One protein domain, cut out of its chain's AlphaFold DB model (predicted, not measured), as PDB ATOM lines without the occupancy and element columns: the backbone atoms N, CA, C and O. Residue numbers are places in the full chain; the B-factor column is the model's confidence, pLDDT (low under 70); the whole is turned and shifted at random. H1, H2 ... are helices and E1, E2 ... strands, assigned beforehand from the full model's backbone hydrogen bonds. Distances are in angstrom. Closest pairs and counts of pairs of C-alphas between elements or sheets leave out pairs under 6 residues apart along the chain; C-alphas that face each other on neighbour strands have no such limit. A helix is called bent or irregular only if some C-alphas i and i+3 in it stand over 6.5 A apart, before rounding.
ATOM      1  N   ARG A   2      94.072  88.143  92.334       57.69
ATOM      2  CA  ARG A   2      93.767  87.510  93.642       57.69
ATOM      3  C   ARG A   2      94.555  88.067  94.845       57.69
ATOM      4  O   ARG A   2      93.982  88.181  95.917       57.69
ATOM      5  N   LEU A   3      95.818  88.477  94.669       57.25
ATOM      6  CA  LEU A   3      96.620  89.062  95.763       57.25
ATOM      7  C   LEU A   3      96.098  90.426  96.251       57.25
ATOM      8  O   LEU A   3      96.177  90.722  97.436       57.25
ATOM      9  N   ILE A   4      95.543  91.243  95.351       62.50
ATOM     10  CA  ILE A   4      95.043  92.588  95.687       62.50
ATOM     11  C   ILE A   4      93.775  92.484  96.547       62.50
ATOM     12  O   ILE A   4      93.601  93.252  97.487       62.50
ATOM     13  N   ALA A   5      92.927  91.488  96.275       62.69
ATOM     14  CA  ALA A   5      91.718  91.241  97.054       62.69
ATOM     15  C   ALA A   5      92.018  90.805  98.502       62.69
ATOM     16  O   ALA A   5      91.296  91.202  99.408       62.69
ATOM     17  N   ILE A   6      93.096  90.042  98.726       68.25
ATOM     18  CA  ILE A   6      93.521  89.592 100.066       68.25
ATOM     19  C   ILE A   6      94.124  90.750 100.876       68.25
ATOM     20  O   ILE A   6      93.904  90.857 102.079       68.25
ATOM     21  N   LEU A   7      94.860  91.653 100.220       69.31
ATOM     22  CA  LEU A   7      95.431  92.824 100.886       69.31
ATOM     23  C   LEU A   7      94.342  93.823 101.316       69.31
ATOM     24  O   LEU A   7      94.431  94.413 102.389       69.31
ATOM     25  N   ALA A   8      93.288  93.975 100.508       63.94
ATOM     26  CA  ALA A   8      92.156  94.844 100.825       63.94
ATOM     27  C   ALA A   8      91.315  94.326 102.009       63.94
ATOM     28  O   ALA A   8      90.868  95.124 102.829       63.94
ATOM     29  N   THR A   9      91.132  93.008 102.149       61.22
ATOM     30  CA  THR A   9      90.412  92.429 103.297       61.22
ATOM     31  C   THR A   9      91.214  92.493 104.598       61.22
ATOM     32  O   THR A   9      90.622  92.707 105.652       61.22
ATOM     33  N   LEU A  10      92.547  92.391 104.543       63.00
ATOM     34  CA  LEU A  10      93.420  92.573 105.714       63.00
ATOM     35  C   LEU A  10      93.399  94.013 106.256       63.00
ATOM     36  O   LEU A  10      93.472  94.208 107.466       63.00
ATOM     37  N   MET A  11      93.246  95.016 105.386       64.44
ATOM     38  CA  MET A  11      93.177  96.430 105.790       64.44
ATOM     39  C   MET A  11      91.845  96.809 106.460       64.44
ATOM     40  O   MET A  11      91.814  97.725 107.275       64.44
ATOM     41  N   LEU A  12      90.750  96.103 106.158       61.19
ATOM     42  CA  LEU A  12      89.431  96.366 106.755       61.19
ATOM     43  C   LEU A  12      89.282  95.786 108.172       61.19
ATOM     44  O   LEU A  12      88.468  96.282 108.948       61.19
ATOM     45  N   ALA A  13      90.078  94.774 108.534       58.56
ATOM     46  CA  ALA A  13      90.056  94.161 109.866       58.56
ATOM     47  C   ALA A  13      90.759  95.007 110.949       58.56
ATOM     48  O   ALA A  13      90.598  94.740 112.134       58.56
ATOM     49  N   ALA A  14      91.515  96.040 110.562       59.88
ATOM     50  CA  ALA A  14      92.233  96.915 111.493       59.88
ATOM     51  C   ALA A  14      91.361  98.034 112.106       59.88
ATOM     52  O   ALA A  14      91.845  98.797 112.937       59.88
ATOM     53  N   CYS A  15      90.091  98.156 111.703       61.59
ATOM     54  CA  CYS A  15      89.248  99.304 112.057       61.59
ATOM     55  C   CYS A  15      88.557  99.228 113.430       61.59
ATOM     56  O   CYS A  15      87.940 100.212 113.830       61.59
ATOM     57  N   GLN A  16      88.647  98.120 114.171       63.31
ATOM     58  CA  GLN A  16      88.068  98.016 115.518       63.31
ATOM     59  C   GLN A  16      89.138  97.631 116.537       63.31
ATOM     60  O   GLN A  16      89.385  96.456 116.800       63.31
ATOM     61  N   GLN A  17      89.781  98.650 117.111       68.75
ATOM     62  CA  GLN A  17      90.652  98.473 118.267       68.75
ATOM     63  C   GLN A  17      89.789  98.249 119.513       68.75
ATOM     64  O   GLN A  17      88.925  99.067 119.830       68.75
ATOM     65  N   GLN A  18      90.020  97.131 120.193       77.44
ATOM     66  CA  GLN A  18      89.388  96.791 121.464       77.44
ATOM     67  C   GLN A  18      90.352  97.079 122.622       77.44
ATOM     68  O   GLN A  18      91.573  97.035 122.444       77.44
ATOM     69  N   GLY A  19      89.805  97.371 123.801       75.81
ATOM     70  CA  GLY A  19      90.544  97.466 125.055       75.81
ATOM     71  C   GLY A  19      91.089  96.112 125.519       75.81
ATOM     72  O   GLY A  19      90.838  95.074 124.906       75.81
ATOM     73  N   ALA A  20      91.840  96.109 126.623       78.69
ATOM     74  CA  ALA A  20      92.352  94.876 127.243       78.69
ATOM     75  C   ALA A  20      91.223  93.943 127.724       78.69
ATOM     76  O   ALA A  20      91.376  92.726 127.803       78.69
ATOM     77  N   ASP A  21      90.065  94.531 127.992       72.75
ATOM     78  CA  ASP A  21      88.796  93.884 128.270       72.75
ATOM     79  C   ASP A  21      88.034  93.486 126.993       72.75
ATOM     80  O   ASP A  21      86.931  92.973 127.077       72.75
ATOM     81  N   GLY A  22      88.565  93.662 125.787       75.81
ATOM     82  CA  GLY A  22      87.872  93.284 124.552       75.81
ATOM     83  C   GLY A  22      86.690  94.187 124.165       75.81
ATOM     84  O   GLY A  22      86.009  93.874 123.187       75.81
ATOM     85  N   TYR A  23      86.446  95.297 124.869       73.25
ATOM     86  CA  TYR A  23      85.387  96.248 124.518       73.25
ATOM     87  C   TYR A  23      85.913  97.373 123.624       73.25
ATOM     88  O   TYR A  23      87.058  97.807 123.735       73.25
ATOM     89  N   ALA A  24      85.080  97.839 122.692       74.94
ATOM     90  CA  ALA A  24      85.392  98.978 121.833       74.94
ATOM     91  C   ALA A  24      84.724 100.249 122.372       74.94
ATOM     92  O   ALA A  24      83.616 100.209 122.904       74.94
ATOM     93  N   PHE A  25      85.379 101.396 122.197       69.81
ATOM     94  CA  PHE A  25      84.792 102.680 122.567       69.81
ATOM     95  C   PHE A  25      83.728 103.090 121.540       69.81
ATOM     96  O   PHE A  25      84.059 103.385 120.392       69.81
ATOM     97  N   GLU A  26      82.459 103.132 121.950       70.62
ATOM     98  CA  GLU A  26      81.356 103.517 121.060       70.62
ATOM     99  C   GLU A  26      80.929 104.977 121.245       70.62
ATOM    100  O   GLU A  26      81.080 105.802 120.340       70.62
ATOM    101  N   ARG A  27      80.380 105.319 122.419       78.50
ATOM    102  CA  ARG A  27      79.849 106.654 122.709       78.50
ATOM    103  C   ARG A  27      80.157 107.074 124.140       78.50
ATOM    104  O   ARG A  27      79.858 106.363 125.088       78.50
ATOM    105  N   SER A  28      80.696 108.280 124.275       83.88
ATOM    106  CA  SER A  28      80.928 108.931 125.564       83.88
ATOM    107  C   SER A  28      79.605 109.327 126.230       83.88
ATOM    108  O   SER A  28      78.757 109.927 125.568       83.88
ATOM    109  N   GLU A  29      79.447 109.074 127.531       87.44
ATOM    110  CA  GLU A  29      78.324 109.605 128.324       87.44
ATOM    111  C   GLU A  29      78.588 111.060 128.750       87.44
ATOM    112  O   GLU A  29      77.670 111.873 128.834       87.44
ATOM    113  N   PHE A  30      79.855 111.401 128.992       90.12
ATOM    114  CA  PHE A  30      80.313 112.754 129.319       90.12
ATOM    115  C   PHE A  30      81.748 112.984 128.822       90.12
ATOM    116  O   PHE A  30      82.367 112.079 128.276       90.12
ATOM    117  N   ASP A  31      82.283 114.197 128.976       91.56
ATOM    118  CA  ASP A  31      83.679 114.529 128.653       91.56
ATOM    119  C   ASP A  31      84.258 115.440 129.746       91.56
ATOM    120  O   ASP A  31      84.082 116.661 129.724       91.56
ATOM    121  N   ARG A  32      84.878 114.832 130.763       91.00
ATOM    122  CA  ARG A  32      85.446 115.545 131.913       91.00
ATOM    123  C   ARG A  32      86.919 115.848 131.657       91.00
ATOM    124  O   ARG A  32      87.743 114.945 131.594       91.00
ATOM    125  N   ARG A  33      87.260 117.132 131.565       93.38
ATOM    126  CA  ARG A  33      88.656 117.583 131.386       93.38
ATOM    127  C   ARG A  33      89.428 117.714 132.693       93.38
ATOM    128  O   ARG A  33      90.650 117.679 132.687       93.38
ATOM    129  N   GLU A  34      88.701 117.850 133.793       95.62
ATOM    130  CA  GLU A  34      89.233 117.929 135.146       95.62
ATOM    131  C   GLU A  34      88.458 116.933 136.002       95.62
ATOM    132  O   GLU A  34      87.224 116.932 135.982       95.62
ATOM    133  N   ILE A  35      89.178 116.064 136.712       95.50
ATOM    134  CA  ILE A  35      88.610 115.053 137.604       95.50
ATOM    135  C   ILE A  35      89.489 114.868 138.835       95.50
ATOM    136  O   ILE A  35      90.709 115.008 138.771       95.50
ATOM    137  N   VAL A  36      88.862 114.497 139.948       97.62
ATOM    138  CA  VAL A  36      89.557 113.980 141.130       97.62
ATOM    139  C   VAL A  36      89.459 112.460 141.119       97.62
ATOM    140  O   VAL A  36      88.361 111.905 141.157       97.62
ATOM    141  N   VAL A  37      90.605 111.788 141.076       97.62
ATOM    142  CA  VAL A  37      90.688 110.324 141.075       97.62
ATOM    143  C   VAL A  37      91.231 109.858 142.414       97.62
ATOM    144  O   VAL A  37      92.296 110.301 142.840       97.62
ATOM    145  N   THR A  38      90.508 108.953 143.066       98.44
ATOM    146  CA  THR A  38      91.018 108.202 144.218       98.44
ATOM    147  C   THR A  38      91.406 106.811 143.745       98.44
ATOM    148  O   THR A  38      90.559 106.089 143.230       98.44
ATOM    149  N   VAL A  39      92.671 106.431 143.908       98.00
ATOM    150  CA  VAL A  39      93.131 105.071 143.600       98.00
ATOM    151  C   VAL A  39      93.099 104.244 144.879       98.00
ATOM    152  O   VAL A  39      93.633 104.661 145.905       98.00
ATOM    153  N   VAL A  40      92.446 103.087 144.817       98.44
ATOM    154  CA  VAL A  40      92.323 102.130 145.915       98.44
ATOM    155  C   VAL A  40      93.034 100.848 145.508       98.44
ATOM    156  O   VAL A  40      92.639 100.170 144.560       98.44
ATOM    157  N   GLU A  41      94.092 100.517 146.235       98.31
ATOM    158  CA  GLU A  41      94.931  99.357 145.951       98.31
ATOM    159  C   GLU A  41      94.513  98.159 146.803       98.31
ATOM    160  O   GLU A  41      94.268  98.274 148.007       98.31
ATOM    161  N   HIS A  42      94.455  96.989 146.171       98.31
ATOM    162  CA  HIS A  42      94.120  95.720 146.804       98.31
ATOM    163  C   HIS A  42      95.336  94.786 146.832       98.31
ATOM    164  O   HIS A  42      96.081  94.724 145.854       98.31
ATOM    165  N   PRO A  43      95.538  93.985 147.894       97.94
ATOM    166  CA  PRO A  43      96.703  93.101 147.995       97.94
ATOM    167  C   PRO A  43      96.755  91.977 146.948       97.94
ATOM    168  O   PRO A  43      97.829  91.405 146.735       97.94
ATOM    169  N   SER A  44      95.606  91.619 146.360       97.44
ATOM    170  CA  SER A  44      95.442  90.545 145.377       97.44
ATOM    171  C   SER A  44      94.186  90.735 144.510       97.44
ATOM    172  O   SER A  44      93.270  91.476 144.876       97.44
ATOM    173  N   LEU A  45      94.093  90.005 143.389       96.50
ATOM    174  CA  LEU A  45      92.869  89.951 142.571       96.50
ATOM    175  C   LEU A  45      91.666  89.393 143.342       96.50
ATOM    176  O   LEU A  45      90.537  89.800 143.088       96.50
ATOM    177  N   ALA A  46      91.887  88.467 144.278       96.81
ATOM    178  CA  ALA A  46      90.808  87.906 145.086       96.81
ATOM    179  C   ALA A  46      90.188  88.973 146.000       96.81
ATOM    180  O   ALA A  46      88.964  89.076 146.071       96.81
ATOM    181  N   ASP A  47      91.020  89.806 146.632       98.19
ATOM    182  CA  ASP A  47      90.564  90.913 147.482       98.19
ATOM    183  C   ASP A  47      89.819  91.976 146.667       98.19
ATOM    184  O   ASP A  47      88.736  92.417 147.065       98.19
ATOM    185  N   LEU A  48      90.349  92.315 145.486       97.88
ATOM    186  CA  LEU A  48      89.716  93.233 144.541       97.88
ATOM    187  C   LEU A  48      88.329  92.741 144.121       97.88
ATOM    188  O   LEU A  48      87.350  93.479 144.208       97.88
ATOM    189  N   ARG A  49      88.224  91.474 143.705       96.38
ATOM    190  CA  ARG A  49      86.958  90.857 143.276       96.38
ATOM    191  C   ARG A  49      85.969  90.732 144.433       96.38
ATOM    192  O   ARG A  49      84.771  90.919 144.234       96.38
ATOM    193  N   ALA A  50      86.455  90.467 145.645       96.88
ATOM    194  CA  ALA A  50      85.619  90.474 146.838       96.88
ATOM    195  C   ALA A  50      85.062  91.877 147.135       96.88
ATOM    196  O   ALA A  50      83.898  91.990 147.519       96.88
ATOM    197  N   ASP A  51      85.848  92.945 146.950       97.81
ATOM    198  CA  ASP A  51      85.353  94.322 147.089       97.81
ATOM    199  C   ASP A  51      84.351  94.696 145.997       97.81
ATOM    200  O   ASP A  51      83.283  95.220 146.314       97.81
ATOM    201  N   ALA A  52      84.635  94.338 144.743       96.81
ATOM    202  CA  ALA A  52      83.713  94.520 143.626       96.81
ATOM    203  C   ALA A  52      82.346  93.878 143.922       96.81
ATOM    204  O   ALA A  52      81.311  94.546 143.852       96.81
ATOM    205  N   ALA A  53      82.342  92.614 144.363       95.44
ATOM    206  CA  ALA A  53      81.127  91.883 144.709       95.44
ATOM    207  C   ALA A  53      80.343  92.544 145.856       95.44
ATOM    208  O   ALA A  53      79.122  92.678 145.769       95.44
ATOM    209  N   ARG A  54      81.025  93.018 146.912       96.88
ATOM    210  CA  ARG A  54      80.377  93.753 148.020       96.88
ATOM    211  C   ARG A  54      79.703  95.044 147.557       96.88
ATOM    212  O   ARG A  54      78.711  95.453 148.154       96.88
ATOM    213  N   ARG A  55      80.241  95.679 146.516       95.75
ATOM    214  CA  ARG A  55      79.725  96.924 145.934       95.75
ATOM    215  C   ARG A  55      78.712  96.694 144.807       95.75
ATOM    216  O   ARG A  55      78.211  97.662 144.245       95.75
ATOM    217  N   GLY A  56      78.397  95.438 144.484       93.88
ATOM    218  CA  GLY A  56      77.475  95.087 143.402       93.88
ATOM    219  C   GLY A  56      78.039  95.331 141.999       93.88
ATOM    220  O   GLY A  56      77.273  95.415 141.044       93.88
ATOM    221  N   VAL A  57      79.362  95.454 141.870       92.25
ATOM    222  CA  VAL A  57      80.042  95.559 140.576       92.25
ATOM    223  C   VAL A  57      80.131  94.166 139.957       92.25
ATOM    224  O   VAL A  57      80.570  93.214 140.604       92.25
ATOM    225  N   SER A  58      79.709  94.049 138.702       85.19
ATOM    226  CA  SER A  58      79.739  92.809 137.928       85.19
ATOM    227  C   SER A  58      80.099  93.119 136.480       85.19
ATOM    228  O   SER A  58      79.576  94.077 135.918       85.19
ATOM    229  N   ASP A  59      80.948  92.281 135.886       77.69
ATOM    230  CA  ASP A  59      81.266  92.280 134.450       77.69
ATOM    231  C   ASP A  59      80.618  91.060 133.753       77.69
ATOM    232  O   ASP A  59      81.200  90.350 132.926       77.69
ATOM    233  N   GLY A  60      79.403  90.711 134.194       79.69
ATOM    234  CA  GLY A  60      78.690  89.520 133.740       79.69
ATOM    235  C   GLY A  60      79.415  88.228 134.129       79.69
ATOM    236  O   GLY A  60      79.482  87.883 135.306       79.69
ATOM    237  N   ASN A  61      79.932  87.501 133.132       74.00
ATOM    238  CA  ASN A  61      80.641  86.222 133.316       74.00
ATOM    239  C   ASN A  61      82.170  86.359 133.260       74.00
ATOM    240  O   ASN A  61      82.877  85.349 133.240       74.00
ATOM    241  N   ARG A  62      82.687  87.584 133.156       81.06
ATOM    242  CA  ARG A  62      84.115  87.840 132.998       81.06
ATOM    243  C   ARG A  62      84.782  88.084 134.337       81.06
ATOM    244  O   ARG A  62      84.163  88.483 135.322       81.06
ATOM    245  N   GLU A  63      86.080  87.827 134.366       88.19
ATOM    246  CA  GLU A  63      86.878  88.109 135.542       88.19
ATOM    247  C   GLU A  63      87.220  89.598 135.636       88.19
ATOM    248  O   GLU A  63      87.838  90.160 134.735       88.19
ATOM    249  N   ILE A  64      86.884  90.212 136.771       92.56
ATOM    250  CA  ILE A  64      87.222  91.608 137.064       92.56
ATOM    251  C   ILE A  64      88.727  91.714 137.346       92.56
ATOM    252  O   ILE A  64      89.262  91.004 138.210       92.56
ATOM    253  N   MET A  65      89.394  92.605 136.612       94.88
ATOM    254  CA  MET A  65      90.836  92.879 136.713       94.88
ATOM    255  C   MET A  65      91.133  94.239 137.356       94.88
ATOM    256  O   MET A  65      92.140  94.392 138.044       94.88
ATOM    257  N   ALA A  66      90.221  95.189 137.179       95.75
ATOM    258  CA  ALA A  66      90.094  96.454 137.886       95.75
ATOM    259  C   ALA A  66      88.613  96.864 137.843       95.75
ATOM    260  O   ALA A  66      87.827  96.217 137.148       95.75
ATOM    261  N   PHE A  67      88.218  97.875 138.614       95.50
ATOM    262  CA  PHE A  67      86.906  98.501 138.437       95.50
ATOM    263  C   PHE A  67      86.894  99.952 138.913       95.50
ATOM    264  O   PHE A  67      87.556 100.309 139.891       95.50
ATOM    265  N   GLY A  68      86.100 100.784 138.247       94.81
ATOM    266  CA  GLY A  68      85.856 102.170 138.615       94.81
ATOM    267  C   GLY A  68      84.471 102.405 139.224       94.81
ATOM    268  O   GLY A  68      83.484 101.773 138.850       94.81
ATOM    269  N   LEU A  69      84.372 103.376 140.131       94.94
ATOM    270  CA  LEU A  69      83.104 103.921 140.622       94.94
ATOM    271  C   LEU A  69      83.038 105.401 140.266       94.94
ATOM    272  O   LEU A  69      83.761 106.230 140.820       94.94
ATOM    273  N   VAL A  70      82.165 105.740 139.324       92.50
ATOM    274  CA  VAL A  70      82.002 107.112 138.838       92.50
ATOM    275  C   VAL A  70      80.969 107.840 139.694       92.50
ATOM    276  O   VAL A  70      79.828 107.395 139.810       92.50
ATOM    277  N   ALA A  71      81.337 108.993 140.262       91.50
ATOM    278  CA  ALA A  71      80.378 109.836 140.969       91.50
ATOM    279  C   ALA A  71      79.366 110.448 139.985       91.50
ATOM    280  O   ALA A  71      79.743 110.993 138.940       91.50
ATOM    281  N   ALA A  72      78.081 110.373 140.337       84.81
ATOM    282  CA  ALA A  72      76.982 110.829 139.486       84.81
ATOM    283  C   ALA A  72      76.838 112.360 139.440       84.81
ATOM    284  O   ALA A  72      76.382 112.906 138.440       84.81
ATOM    285  N   ASP A  73      77.229 113.056 140.507       88.38
ATOM    286  CA  ASP A  73      76.924 114.470 140.759       88.38
ATOM    287  C   ASP A  73      78.144 115.401 140.696       88.38
ATOM    288  O   ASP A  73      77.999 116.623 140.717       88.38
ATOM    289  N   ARG A  74      79.358 114.848 140.609       91.50
ATOM    290  CA  ARG A  74      80.612 115.614 140.619       91.50
ATOM    291  C   ARG A  74      81.698 114.953 139.766       91.50
ATOM    292  O   ARG A  74      81.639 113.742 139.541       91.50
ATOM    293  N   PRO A  75      82.716 115.707 139.309       93.06
ATOM    294  CA  PRO A  75      83.828 115.171 138.528       93.06
ATOM    295  C   PRO A  75      84.826 114.410 139.420       93.06
ATOM    296  O   PRO A  75      85.977 114.805 139.584       93.06
ATOM    297  N   ALA A  76      84.370 113.317 140.029       95.62
ATOM    298  CA  ALA A  76      85.189 112.430 140.844       95.62
ATOM    299  C   ALA A  76      84.943 110.961 140.487       95.62
ATOM    300  O   ALA A  76      83.853 110.602 140.024       95.62
ATOM    301  N   CYS A  77      85.947 110.120 140.716       95.81
ATOM    302  CA  CYS A  77      85.804 108.670 140.666       95.81
ATOM    303  C   CYS A  77      86.767 107.959 141.628       95.81
ATOM    304  O   CYS A  77      87.802 108.511 142.015       95.81
ATOM    305  N   GLU A  78      86.425 106.723 141.979       97.88
ATOM    306  CA  GLU A  78      87.336 105.755 142.596       97.88
ATOM    307  C   GLU A  78      87.787 104.756 141.528       97.88
ATOM    308  O   GLU A  78      86.966 104.317 140.726       97.88
ATOM    309  N   ILE A  79      89.068 104.394 141.516       97.81
ATOM    310  CA  ILE A  79      89.625 103.327 140.681       97.81
ATOM    311  C   ILE A  79      90.221 102.278 141.608       97.81
ATOM    312  O   ILE A  79      91.106 102.585 142.405       97.81
ATOM    313  N   HIS A  80      89.759 101.041 141.487       98.25
ATOM    314  CA  HIS A  80      90.227  99.914 142.276       98.25
ATOM    315  C   HIS A  80      91.122  99.010 141.432       98.25
ATOM    316  O   HIS A  80      90.694  98.504 140.394       98.25
ATOM    317  N   ILE A  81      92.351  98.784 141.895       98.06
ATOM    318  CA  ILE A  81      93.370  97.961 141.223       98.06
ATOM    319  C   ILE A  81      94.074  97.046 142.222       98.06
ATOM    320  O   ILE A  81      93.966  97.231 143.432       98.06
ATOM    321  N   VAL A  82      94.809  96.056 141.726       98.12
ATOM    322  CA  VAL A  82      95.788  95.337 142.551       98.12
ATOM    323  C   VAL A  82      97.006  96.237 142.773       98.12
ATOM    324  O   VAL A  82      97.372  96.992 141.876       98.12
ATOM    325  N   ASP A  83      97.608  96.151 143.961       97.62
ATOM    326  CA  ASP A  83      98.862  96.815 144.337       97.62
ATOM    327  C   ASP A  83      99.902  96.705 143.195       97.62
ATOM    328  O   ASP A  83     100.396  95.600 142.918       97.62
ATOM    329  N   PRO A  84     100.252  97.827 142.534       96.44
ATOM    330  CA  PRO A  84     101.175  97.825 141.402       96.44
ATOM    331  C   PRO A  84     102.584  97.340 141.755       96.44
ATOM    332  O   PRO A  84     103.316  96.914 140.862       96.44
ATOM    333  N   ALA A  85     102.980  97.385 143.032       96.81
ATOM    334  CA  ALA A  85     104.260  96.844 143.484       96.81
ATOM    335  C   ALA A  85     104.277  95.305 143.495       96.81
ATOM    336  O   ALA A  85     105.353  94.704 143.548       96.81
ATOM    337  N   ARG A  86     103.103  94.659 143.442       94.62
ATOM    338  CA  ARG A  86     102.945  93.197 143.398       94.62
ATOM    339  C   ARG A  86     102.605  92.680 142.008       94.62
ATOM    340  O   ARG A  86     103.170  91.672 141.593       94.62
ATOM    341  N   ASP A  87     101.682  93.340 141.312       94.56
ATOM    342  CA  ASP A  87     101.245  92.967 139.962       94.56
ATOM    343  C   ASP A  87     101.057  94.234 139.116       94.56
ATOM    344  O   ASP A  87     100.028  94.909 139.172       94.56
ATOM    345  N   TYR A  88     102.093  94.590 138.354       95.06
ATOM    346  CA  TYR A  88     102.096  95.807 137.549       95.06
ATOM    347  C   TYR A  88     101.364  95.599 136.219       95.06
ATOM    348  O   TYR A  88     101.934  95.071 135.262       95.06
ATOM    349  N   ARG A  89     100.111  96.060 136.155       94.12
ATOM    350  CA  ARG A  89      99.260  95.999 134.956       94.12
ATOM    351  C   ARG A  89      98.639  97.357 134.611       94.12
ATOM    352  O   ARG A  89      97.461  97.606 134.894       94.12
ATOM    353  N   PRO A  90      99.439  98.284 134.059       94.31
ATOM    354  CA  PRO A  90      99.029  99.668 133.839       94.31
ATOM    355  C   PRO A  90      97.876  99.815 132.833       94.31
ATOM    356  O   PRO A  90      97.196 100.841 132.813       94.31
ATOM    357  N   GLU A  91      97.628  98.806 132.000       93.00
ATOM    358  CA  GLU A  91      96.517  98.802 131.057       93.00
ATOM    359  C   GLU A  91      95.154  98.893 131.757       93.00
ATOM    360  O   GLU A  91      94.263  99.574 131.250       93.00
ATOM    361  N   TRP A  92      95.002  98.300 132.947       93.56
ATOM    362  CA  TRP A  92      93.725  98.309 133.667       93.56
ATOM    363  C   TRP A  92      93.457  99.643 134.353       93.56
ATOM    364  O   TRP A  92      92.354 100.163 134.251       93.56
ATOM    365  N   ILE A  93      94.463 100.271 134.974       94.81
ATOM    366  CA  ILE A  93      94.283 101.629 135.517       94.81
ATOM    367  C   ILE A  93      93.996 102.635 134.397       94.81
ATOM    368  O   ILE A  93      93.158 103.516 134.568       94.81
ATOM    369  N   GLY A  94      94.646 102.493 133.236       93.12
ATOM    370  CA  GLY A  94      94.363 103.319 132.063       93.12
ATOM    371  C   GLY A  94      92.932 103.126 131.559       93.12
ATOM    372  O   GLY A  94      92.238 104.106 131.291       93.12
ATOM    373  N   HIS A  95      92.472 101.877 131.488       91.81
ATOM    374  CA  HIS A  95      91.096 101.532 131.148       91.81
ATOM    375  C   HIS A  95      90.086 102.203 132.102       91.81
ATOM    376  O   HIS A  95      89.255 102.996 131.652       91.81
ATOM    377  N   GLU A  96      90.235 102.018 133.419       93.44
ATOM    378  CA  GLU A  96      89.334 102.614 134.419       93.44
ATOM    379  C   GLU A  96      89.396 104.144 134.462       93.44
ATOM    380  O   GLU A  96      88.375 104.823 134.593       93.44
ATOM    381  N   LEU A  97      90.586 104.731 134.305       94.56
ATOM    382  CA  LEU A  97      90.730 106.184 134.234       94.56
ATOM    383  C   LEU A  97      89.939 106.744 133.061       94.56
ATOM    384  O   LEU A  97      89.336 107.816 133.156       94.56
ATOM    385  N   THR A  98      89.922 106.025 131.947       92.25
ATOM    386  CA  THR A  98      89.232 106.536 130.780       92.25
ATOM    387  C   THR A  98      87.708 106.430 130.946       92.25
ATOM    388  O   THR A  98      87.008 107.387 130.595       92.25
ATOM    389  N   HIS A  99      87.202 105.410 131.656       90.62
ATOM    390  CA  HIS A  99      85.827 105.405 132.176       90.62
ATOM    391  C   HIS A  99      85.527 106.615 133.076       90.62
ATOM    392  O   HIS A  99      84.481 107.252 132.939       90.62
ATOM    393  N   CYS A 100      86.453 107.024 133.948       92.62
ATOM    394  CA  CYS A 100      86.267 108.219 134.779       92.62
ATOM    395  C   CYS A 100      86.157 109.531 133.985       92.62
ATOM    396  O   CYS A 100      85.515 110.474 134.452       92.62
ATOM    397  N   ILE A 101      86.793 109.608 132.813       92.94
ATOM    398  CA  ILE A 101      86.812 110.797 131.945       92.94
ATOM    399  C   ILE A 101      85.570 110.848 131.055       92.94
ATOM    400  O   ILE A 101      85.078 111.935 130.747       92.94
ATOM    401  N   ARG A 102      85.064 109.685 130.634       90.75
ATOM    402  CA  ARG A 102      84.112 109.585 129.521       90.75
ATOM    403  C   ARG A 102      82.795 108.860 129.847       90.75
ATOM    404  O   ARG A 102      81.861 108.966 129.055       90.75
ATOM    405  N   GLY A 103      82.703 108.155 130.973       87.25
ATOM    406  CA  GLY A 103      81.521 107.404 131.420       87.25
ATOM    407  C   GLY A 103      81.632 105.894 131.242       87.25
ATOM    408  O   GLY A 103      82.707 105.358 130.976       87.25
TER     409      GLY A 103
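AT A GLANCE: This is residues 2 to 103 of the 107 residues of an uncharacterized protein of Sphingosinicella ginsenosidimutans (UniProt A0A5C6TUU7). A small three-stranded sheet has H3 packed along one face and H2 on the opposite face, near the end of the sheet where Leu 45 of H2 comes close to Val 82 of E3, while H1 sticks out from this body as a free arm that makes the longest axis. The printed part has 102 residues, with named elements in the order H1, E1, H2, E2, E3, H3; the class is mixed, helices and strands. The mixed sheet runs E1, E3, E2. The whole is loose, with a radius of gyration of the C-alphas of 17.1 A, and elongated, spanning 56 by 30 by 26 A.

IN THESE COORDINATES: H1, residues 2 to 15, begins at C-alpha 2 (93.767, 87.510, 93.642) and is 22.3 A long; it is neither bent nor irregular, but only just: C-alphas 12 and 15 are 6.1 A apart. E1 is residues 36 to 42, 19.7 A; H2 is residues 45 to 54, 14.1 A. E2, residues 67 to 70, and E3, residues 76 to 82, 20.2 A, form a hairpin. H3, residues 90 to 102, 18.4 A, ends at C-alpha 102 (84.112, 109.585, 129.521).

HOW THE PARTS SIT: E3 is parallel to E1, with N 40 and O 79 2.8 A apart, and antiparallel to E2, with N 69 and O 78 2.8 A apart. H3 is on the sheet at a height of 8.5 A, over E3 and, only just, E2, with 3 of its C-alphas falling there; the closest C-alphas of H3 and E2 are Glu 96 and Gly 68, 5.5 A. H2, on the opposite face at 8.6 A, runs along the strands, at 8 degrees to E3 on the local plane; its closest C-alpha pair with E3 is Leu 45 and Val 82, 6.1 A. H1 is not on the sheet. Every O i to N i+4 pair is within hydrogen-bond range in H2 and H3, and 7 of 10 in H1.

THE WHOLE: Without residues 2 to 15, which stand free, the body spans 32 by 31 by 25 A. The printed part has no cut. The links H1 to E1 and H2 to E2 are long. The pLDDT is under 70 at residues 2 to 17 and residue 25.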